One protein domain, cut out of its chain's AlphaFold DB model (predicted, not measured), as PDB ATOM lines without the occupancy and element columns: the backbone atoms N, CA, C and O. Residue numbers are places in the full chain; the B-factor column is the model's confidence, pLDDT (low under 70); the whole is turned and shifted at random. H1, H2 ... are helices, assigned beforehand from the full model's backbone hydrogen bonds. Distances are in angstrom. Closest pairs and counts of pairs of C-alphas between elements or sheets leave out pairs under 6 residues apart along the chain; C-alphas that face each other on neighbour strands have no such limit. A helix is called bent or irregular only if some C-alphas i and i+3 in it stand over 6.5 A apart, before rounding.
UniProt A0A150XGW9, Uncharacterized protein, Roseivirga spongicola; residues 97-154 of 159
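What this domain is: This is residues 97 to 154 of the 159 residues of an uncharacterized protein of Roseivirga spongicola (UniProt A0A150XGW9). Two long helices make an open V, H1 as one leg and the bent H2 as the other, with a tight link, residues 124 and 125, at the corner. The legs have no contact away from that corner. The printed part has 58 residues with two named helices, H1 then H2, and no named strand; the class is all helix. It is extended and flat, with a radius of gyration of the C-alphas of 20.4 A and spans of 61 by 32 by 12 A.

How they stand to each other: H1, residues 97 to 123, meets H2a, residues 126 to 134, only through their link. H2a is an arm of H2, residues 126 to 154, which by its hydrogen bonds was assigned as one helix but is bent: C-alphas 134 and 137 are 6.9 A apart. The other arm, H2b, residues 137 to 154, stands to H2a at a tilt of 38 degrees, only just steep. H1 and H2b are apart. In H1, H2a and H2b every O i to N i+4 pair is within hydrogen-bond range.

Where its parts are: H1 runs 39.4 A from C-alpha 97 at (6.004, 33.866, 59.078). H2a measures 12.6 A. H2b runs 25.9 A to C-alpha 154 at (47.880, 3.717, 29.292).

The domain as a whole: The C-alphas farthest apart, of Gln 97 and Lys 153, are 61.2 A apart. The printed part has no cut. Mean pLDDT of the printed part is 78.2; residues 119 to 128 and 154 are under 70.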
ATOM      1  N   GLN A  97       4.932  33.631  58.105       90.06
ATOM      2  CA  GLN A  97       6.004  33.866  59.078       90.06
ATOM      3  C   GLN A  97       7.221  32.975  58.801       90.06
ATOM      4  O   GLN A  97       8.366  33.413  58.945       90.06
ATOM      5  N   LEU A  98       6.983  31.742  58.360       91.50
ATOM      6  CA  LEU A  98       8.028  30.785  58.022       91.50
ATOM      7  C   LEU A  98       8.798  31.196  56.756       91.50
ATOM      8  O   LEU A  98      10.028  31.100  56.727       91.50
ATOM      9  N   GLU A  99       8.116  31.730  55.743       91.75
ATOM     10  CA  GLU A  99       8.770  32.312  54.562       91.75
ATOM     11  C   GLU A  99       9.591  33.559  54.911       91.75
ATOM     12  O   GLU A  99      10.747  33.688  54.490       91.75
ATOM     13  N   LYS A 100       9.069  34.432  55.780       92.81
ATOM     14  CA  LYS A 100       9.827  35.588  56.281       92.81
ATOM     15  C   LYS A 100      11.094  35.157  57.031       92.81
ATOM     16  O   LYS A 100      12.167  35.722  56.809       92.81
ATOM     17  N   LEU A 101      11.009  34.111  57.856       90.00
ATOM     18  CA  LEU A 101      12.157  33.544  58.569       90.00
ATOM     19  C   LEU A 101      13.214  32.970  57.605       90.00
ATOM     20  O   LEU A 101      14.416  33.201  57.788       90.00
ATOM     21  N   LYS A 102      12.792  32.256  56.550       89.06
ATOM     22  CA  LYS A 102      13.697  31.757  55.497       89.06
ATOM     23  C   LYS A 102      14.411  32.903  54.782       89.06
ATOM     24  O   LYS A 102      15.633  32.839  54.596       89.06
ATOM     25  N   ALA A 103      13.679  33.959  54.427       89.50
ATOM     26  CA  ALA A 103      14.236  35.139  53.778       89.50
ATOM     27  C   ALA A 103      15.310  35.808  54.656       89.50
ATOM     28  O   ALA A 103      16.436  36.003  54.188       89.50
ATOM     29  N   MET A 104      15.022  36.031  55.945       89.25
ATOM     30  CA  MET A 104      15.978  36.609  56.905       89.25
ATOM     31  C   MET A 104      17.259  35.775  57.033       89.25
ATOM     32  O   MET A 104      18.370  36.315  57.022       89.25
ATOM     33  N   LYS A 105      17.135  34.443  57.092       86.06
ATOM     34  CA  LYS A 105      18.289  33.533  57.141       86.06
ATOM     35  C   LYS A 105      19.148  33.633  55.878       86.06
ATOM     36  O   LYS A 105      20.377  33.698  55.966       86.06
ATOM     37  N   SER A 106      18.510  33.670  54.707       86.19
ATOM     38  CA  SER A 106      19.207  33.787  53.421       86.19
ATOM     39  C   SER A 106      19.966  35.115  53.293       86.19
ATOM     40  O   SER A 106      21.100  35.147  52.806       86.19
ATOM     41  N   GLU A 107      19.384  36.205  53.793       87.00
ATOM     42  CA  GLU A 107      19.988  37.530  53.758       87.00
ATOM     43  C   GLU A 107      21.199  37.628  54.695       87.00
ATOM     44  O   GLU A 107      22.266  38.095  54.285       87.00
ATOM     45  N   GLY A 108      21.085  37.102  55.919       84.75
ATOM     46  CA  GLY A 108      22.208  37.011  56.855       84.75
ATOM     47  C   GLY A 108      23.388  36.228  56.273       84.75
ATOM     48  O   GLY A 108      24.541  36.658  56.373       84.75
ATOM     49  N   GLN A 109      23.111  35.122  55.575       84.12
ATOM     50  CA  GLN A 109      24.143  34.323  54.913       84.12
ATOM     51  C   GLN A 109      24.821  35.081  53.761       84.12
ATOM     52  O   GLN A 109      26.045  35.016  53.616       84.12
ATOM     53  N   ARG A 110      24.056  35.835  52.960       82.44
ATOM     54  CA  ARG A 110      24.599  36.689  51.888       82.44
ATOM     55  C   ARG A 110      25.505  37.784  52.451       82.44
ATOM     56  O   ARG A 110      26.634  37.930  51.983       82.44
ATOM     57  N   ARG A 111      25.063  38.484  53.500       81.81
ATOM     58  CA  ARG A 111      25.849  39.536  54.173       81.81
ATOM     59  C   ARG A 111      27.129  38.982  54.807       81.81
ATOM     60  O   ARG A 111      28.191  39.584  54.671       81.81
ATOM     61  N   GLY A 112      27.062  37.812  55.444       79.81
ATOM     62  CA  GLY A 112      28.241  37.140  56.000       79.81
ATOM     63  C   GLY A 112      29.253  36.726  54.925       79.81
ATOM     64  O   GLY A 112      30.457  36.921  55.093       79.81
ATOM     65  N   LYS A 113      28.769  36.212  53.786       79.38
ATOM     66  CA  LYS A 113      29.616  35.831  52.646       79.38
ATOM     67  C   LYS A 113      30.293  37.040  51.995       79.38
ATOM     68  O   LYS A 113      31.463  36.924  51.639       79.38
ATOM     69  N   ALA A 114      29.590  38.168  51.875       78.19
ATOM     70  CA  ALA A 114      30.152  39.422  51.373       78.19
ATOM     71  C   ALA A 114      31.305  39.902  52.269       78.19
ATOM     72  O   ALA A 114      32.439  39.969  51.813       78.19
ATOM     73  N   ARG A 115      31.068  40.029  53.583       77.12
ATOM     74  CA  ARG A 115      32.107  40.434  54.553       77.12
ATOM     75  C   ARG A 115      33.326  39.512  54.562       77.12
ATOM     76  O   ARG A 115      34.451  39.955  54.778       77.12
ATOM     77  N   PHE A 116      33.116  38.212  54.361       73.12
ATOM     78  CA  PHE A 116      34.216  37.258  54.266       73.12
ATOM     79  C   PHE A 116      35.019  37.418  52.968       73.12
ATOM     80  O   PHE A 116      36.239  37.263  52.991       73.12
ATOM     81  N   GLN A 117      34.361  37.724  51.846       71.44
ATOM     82  CA  GLN A 117      35.043  38.027  50.587       71.44
ATOM     83  C   GLN A 117      35.801  39.345  50.658       71.44
ATOM     84  O   GLN A 117      36.950  39.365  50.227       71.44
ATOM     85  N   ASP A 118      35.229  40.371  51.282       71.06
ATOM     86  CA  ASP A 118      35.886  41.667  51.471       71.06
ATOM     87  C   ASP A 118      37.173  41.498  52.285       71.06
ATOM     88  O   ASP A 118      38.258  41.807  51.801       71.06
ATOM     89  N   ARG A 119      37.110  40.819  53.441       65.44
ATOM     90  CA  ARG A 119      38.304  40.536  54.265       65.44
ATOM     91  C   ARG A 119      39.344  39.655  53.574       65.44
ATOM     92  O   ARG A 119      40.534  39.724  53.888       65.44
ATOM     93  N   ARG A 120      38.921  38.758  52.678       61.19
ATOM     94  CA  ARG A 120      39.841  37.888  51.929       61.19
ATOM     95  C   ARG A 120      40.460  38.629  50.735       61.19
ATOM     96  O   ARG A 120      41.610  38.350  50.407       61.19
ATOM     97  N   GLY A 121      39.723  39.559  50.128       62.19
ATOM     98  CA  GLY A 121      40.183  40.465  49.075       62.19
ATOM     99  C   GLY A 121      41.102  41.569  49.595       62.19
ATOM    100  O   GLY A 121      42.051  41.922  48.913       62.19
ATOM    101  N   GLU A 122      40.899  42.039  50.824       59.91
ATOM    102  CA  GLU A 122      41.812  42.964  51.510       59.91
ATOM    103  C   GLU A 122      43.135  42.290  51.908       59.91
ATOM    104  O   GLU A 122      44.183  42.926  51.896       59.91
ATOM    105  N   ARG A 123      43.122  40.984  52.227       57.53
ATOM    106  CA  ARG A 123      44.339  40.216  52.567       57.53
ATOM    107  C   ARG A 123      45.110  39.669  51.365       57.53
ATOM    108  O   ARG A 123      46.269  39.288  51.521       57.53
ATOM    109  N   MET A 124      44.489  39.563  50.192       56.72
ATOM    110  CA  MET A 124      45.186  39.202  48.958       56.72
ATOM    111  C   MET A 124      45.381  40.446  48.107       56.72
ATOM    112  O   MET A 124      44.462  40.895  47.434       56.72
ATOM    113  N   ASP A 125      46.612  40.944  48.111       66.56
ATOM    114  CA  ASP A 125      47.067  42.048  47.278       66.56
ATOM    115  C   ASP A 125      46.539  41.916  45.833       66.56
ATOM    116  O   ASP A 125      46.694  40.861  45.201       66.56
ATOM    117  N   ARG A 126      45.860  42.951  45.317       64.88
ATOM    118  CA  ARG A 126      45.106  42.897  44.041       64.88
ATOM    119  C   ARG A 126      45.979  42.418  42.875       64.88
ATOM    120  O   ARG A 126      45.510  41.654  42.029       64.88
ATOM    121  N   ALA A 127      47.267  42.769  42.890       65.38
ATOM    122  CA  ALA A 127      48.261  42.321  41.916       65.38
ATOM    123  C   ALA A 127      48.426  40.788  41.883       65.38
ATOM    124  O   ALA A 127      48.566  40.183  40.818       65.38
ATOM    125  N   ARG A 128      48.348  40.124  43.042       68.06
ATOM    126  CA  ARG A 128      48.491  38.667  43.165       68.06
ATOM    127  C   ARG A 128      47.266  37.932  42.626       68.06
ATOM    128  O   ARG A 128      47.413  36.891  41.985       68.06
ATOM    129  N   ILE A 129      46.072  38.487  42.835       71.94
ATOM    130  CA  ILE A 129      44.814  37.960  42.277       71.94
ATOM    131  C   ILE A 129      44.837  38.058  40.748       71.94
ATOM    132  O   ILE A 129      44.459  37.108  40.058       71.94
ATOM    133  N   GLU A 130      45.323  39.174  40.207       73.12
ATOM    134  CA  GLU A 130      45.393  39.388  38.764       73.12
ATOM    135  C   GLU A 130      46.422  38.470  38.087       73.12
ATOM    136  O   GLU A 130      46.122  37.847  37.064       73.12
ATOM    137  N   GLN A 131      47.597  38.282  38.699       76.06
ATOM    138  CA  GLN A 131      48.578  37.293  38.239       76.06
ATOM    139  C   GLN A 131      48.006  35.868  38.254       76.06
ATOM    140  O   GLN A 131      48.202  35.103  37.306       76.06
ATOM    141  N   PHE A 132      47.249  35.504  39.294       75.50
ATOM    142  CA  PHE A 132      46.609  34.191  39.386       75.50
ATOM    143  C   PHE A 132      45.513  34.005  38.325       75.50
ATOM    144  O   PHE A 132      45.380  32.927  37.740       75.50
ATOM    145  N   ARG A 133      44.754  35.067  38.025       77.31
ATOM    146  CA  ARG A 133      43.733  35.082  36.969       77.31
ATOM    147  C   ARG A 133      44.353  34.912  35.578       77.31
ATOM    148  O   ARG A 133      43.811  34.143  34.788       77.31
ATOM    149  N   LYS A 134      45.504  35.539  35.308       79.62
ATOM    150  CA  LYS A 134      46.266  35.366  34.054       79.62
ATOM    151  C   LYS A 134      46.882  33.962  33.930       79.62
ATOM    152  O   LYS A 134      46.914  33.403  32.840       79.62
ATOM    153  N   ARG A 135      47.308  33.346  35.043       78.00
ATOM    154  CA  ARG A 135      47.920  31.999  35.058       78.00
ATOM    155  C   ARG A 135      46.923  30.831  35.053       78.00
ATOM    156  O   ARG A 135      47.282  29.741  34.610       78.00
ATOM    157  N   ARG A 136      45.675  31.028  35.498       79.94
ATOM    158  CA  ARG A 136      44.622  29.987  35.509       79.94
ATOM    159  C   ARG A 136      44.415  29.256  34.169       79.94
ATOM    160  O   ARG A 136      44.387  28.027  34.202       79.94
ATOM    161  N   PRO A 137      44.263  29.936  33.016       81.88
ATOM    162  CA  PRO A 137      44.036  29.247  31.745       81.88
ATOM    163  C   PRO A 137      45.242  28.407  31.296       81.88
ATOM    164  O   PRO A 137      45.054  27.303  30.795       81.88
ATOM    165  N   MET A 138      46.470  28.869  31.546       77.94
ATOM    166  CA  MET A 138      47.692  28.108  31.241       77.94
ATOM    167  C   MET A 138      47.798  26.836  32.089       77.94
ATOM    168  O   MET A 138      48.079  25.763  31.567       77.94
ATOM    169  N   MET A 139      47.486  26.935  33.383       78.81
ATOM    170  CA  MET A 139      47.464  25.782  34.292       78.81
ATOM    171  C   MET A 139      46.412  24.744  33.881       78.81
ATOM    172  O   MET A 139      46.644  23.544  34.014       78.81
ATOM    173  N   TYR A 140      45.259  25.192  33.376       82.56
ATOM    174  CA  TYR A 140      44.222  24.296  32.863       82.56
ATOM    175  C   TYR A 140      44.678  23.572  31.591       82.56
ATOM    176  O   TYR A 140      44.542  22.354  31.517       82.56
ATOM    177  N   LYS A 141      45.287  24.290  30.639       84.38
ATOM    178  CA  LYS A 141      45.853  23.691  29.418       84.38
ATOM    179  C   LYS A 141      46.926  22.646  29.738       84.38
ATOM    180  O   LYS A 141      46.767  21.495  29.354       84.38
ATOM    181  N   GLN A 142      47.907  22.992  30.574       83.81
ATOM    182  CA  GLN A 142      48.962  22.061  31.008       83.81
ATOM    183  C   GLN A 142      48.434  20.847  31.782       83.81
ATOM    184  O   GLN A 142      49.072  19.797  31.833       83.81
ATOM    185  N   ARG A 143      47.299  20.988  32.477       86.06
ATOM    186  CA  ARG A 143      46.654  19.858  33.155       86.06
ATOM    187  C   ARG A 143      45.960  18.942  32.152       86.06
ATOM    188  O   ARG A 143      46.033  17.731  32.313       86.06
ATOM    189  N   MET A 144      45.302  19.506  31.142       87.50
ATOM    190  CA  MET A 144      44.655  18.732  30.081       87.50
ATOM    191  C   MET A 144      45.672  17.998  29.205       87.50
ATOM    192  O   MET A 144      45.428  16.851  28.860       87.50
ATOM    193  N   GLU A 145      46.812  18.617  28.899       86.25
ATOM    194  CA  GLU A 145      47.917  17.975  28.171       86.25
ATOM    195  C   GLU A 145      48.478  16.786  28.952       86.25
ATOM    196  O   GLU A 145      48.503  15.678  28.431       86.25
ATOM    197  N   ARG A 146      48.773  16.954  30.248       85.81
ATOM    198  CA  ARG A 146      49.208  15.836  31.103       85.81
ATOM    199  C   ARG A 146      48.191  14.699  31.191       85.81
ATOM    200  O   ARG A 146      48.577  13.539  31.243       85.81
ATOM    201  N   LEU A 147      46.896  15.017  31.221       85.38
ATOM    202  CA  LEU A 147      45.843  13.996  31.214       85.38
ATOM    203  C   LEU A 147      45.760  13.257  29.872       85.38
ATOM    204  O   LEU A 147      45.425  12.077  29.870       85.38
ATOM    205  N   LYS A 148      46.058  13.925  28.752       84.31
ATOM    206  CA  LYS A 148      46.161  13.275  27.439       84.31
ATOM    207  C   LYS A 148      47.389  12.371  27.362       84.31
ATOM    208  O   LYS A 148      47.233  11.206  27.035       84.31
ATOM    209  N   GLU A 149      48.556  12.860  27.781       81.81
ATOM    210  CA  GLU A 149      49.793  12.065  27.827       81.81
ATOM    211  C   GLU A 149      49.664  10.825  28.725       81.81
ATOM    212  O   GLU A 149      50.218   9.774  28.419       81.81
ATOM    213  N   MET A 150      48.938  10.928  29.845       77.81
ATOM    214  CA  MET A 150      48.661   9.779  30.713       77.81
ATOM    215  C   MET A 150      47.767   8.744  30.025       77.81
ATOM    216  O   MET A 150      48.070   7.559  30.101       77.81
ATOM    217  N   LYS A 151      46.719   9.182  29.316       77.44
ATOM    218  CA  LYS A 151      45.843   8.275  28.559       77.44
ATOM    219  C   LYS A 151      46.568   7.586  27.406       77.44
ATOM    220  O   LYS A 151      46.427   6.385  27.240       77.44
ATOM    221  N   GLU A 152      47.386   8.320  26.656       72.31
ATOM    222  CA  GLU A 152      48.171   7.755  25.549       72.31
ATOM    223  C   GLU A 152      49.209   6.731  26.040       72.31
ATOM    224  O   GLU A 152      49.459   5.731  25.371       72.31
ATOM    225  N   LYS A 153      49.779   6.927  27.237       73.44
ATOM    226  CA  LYS A 153      50.677   5.944  27.868       73.44
ATOM    227  C   LYS A 153      49.951   4.707  28.400       73.44
ATOM    228  O   LYS A 153      50.536   3.630  28.382       73.44
ATOM    229  N   GLU A 154      48.715   4.851  28.873       63.12
ATOM    230  CA  GLU A 154      47.880   3.717  29.292       63.12
ATOM    231  C   GLU A 154      47.389   2.893  28.091       63.12
ATOM    232  O   GLU A 154      47.344   1.669  28.176       63.12
TER     233      GLU A 154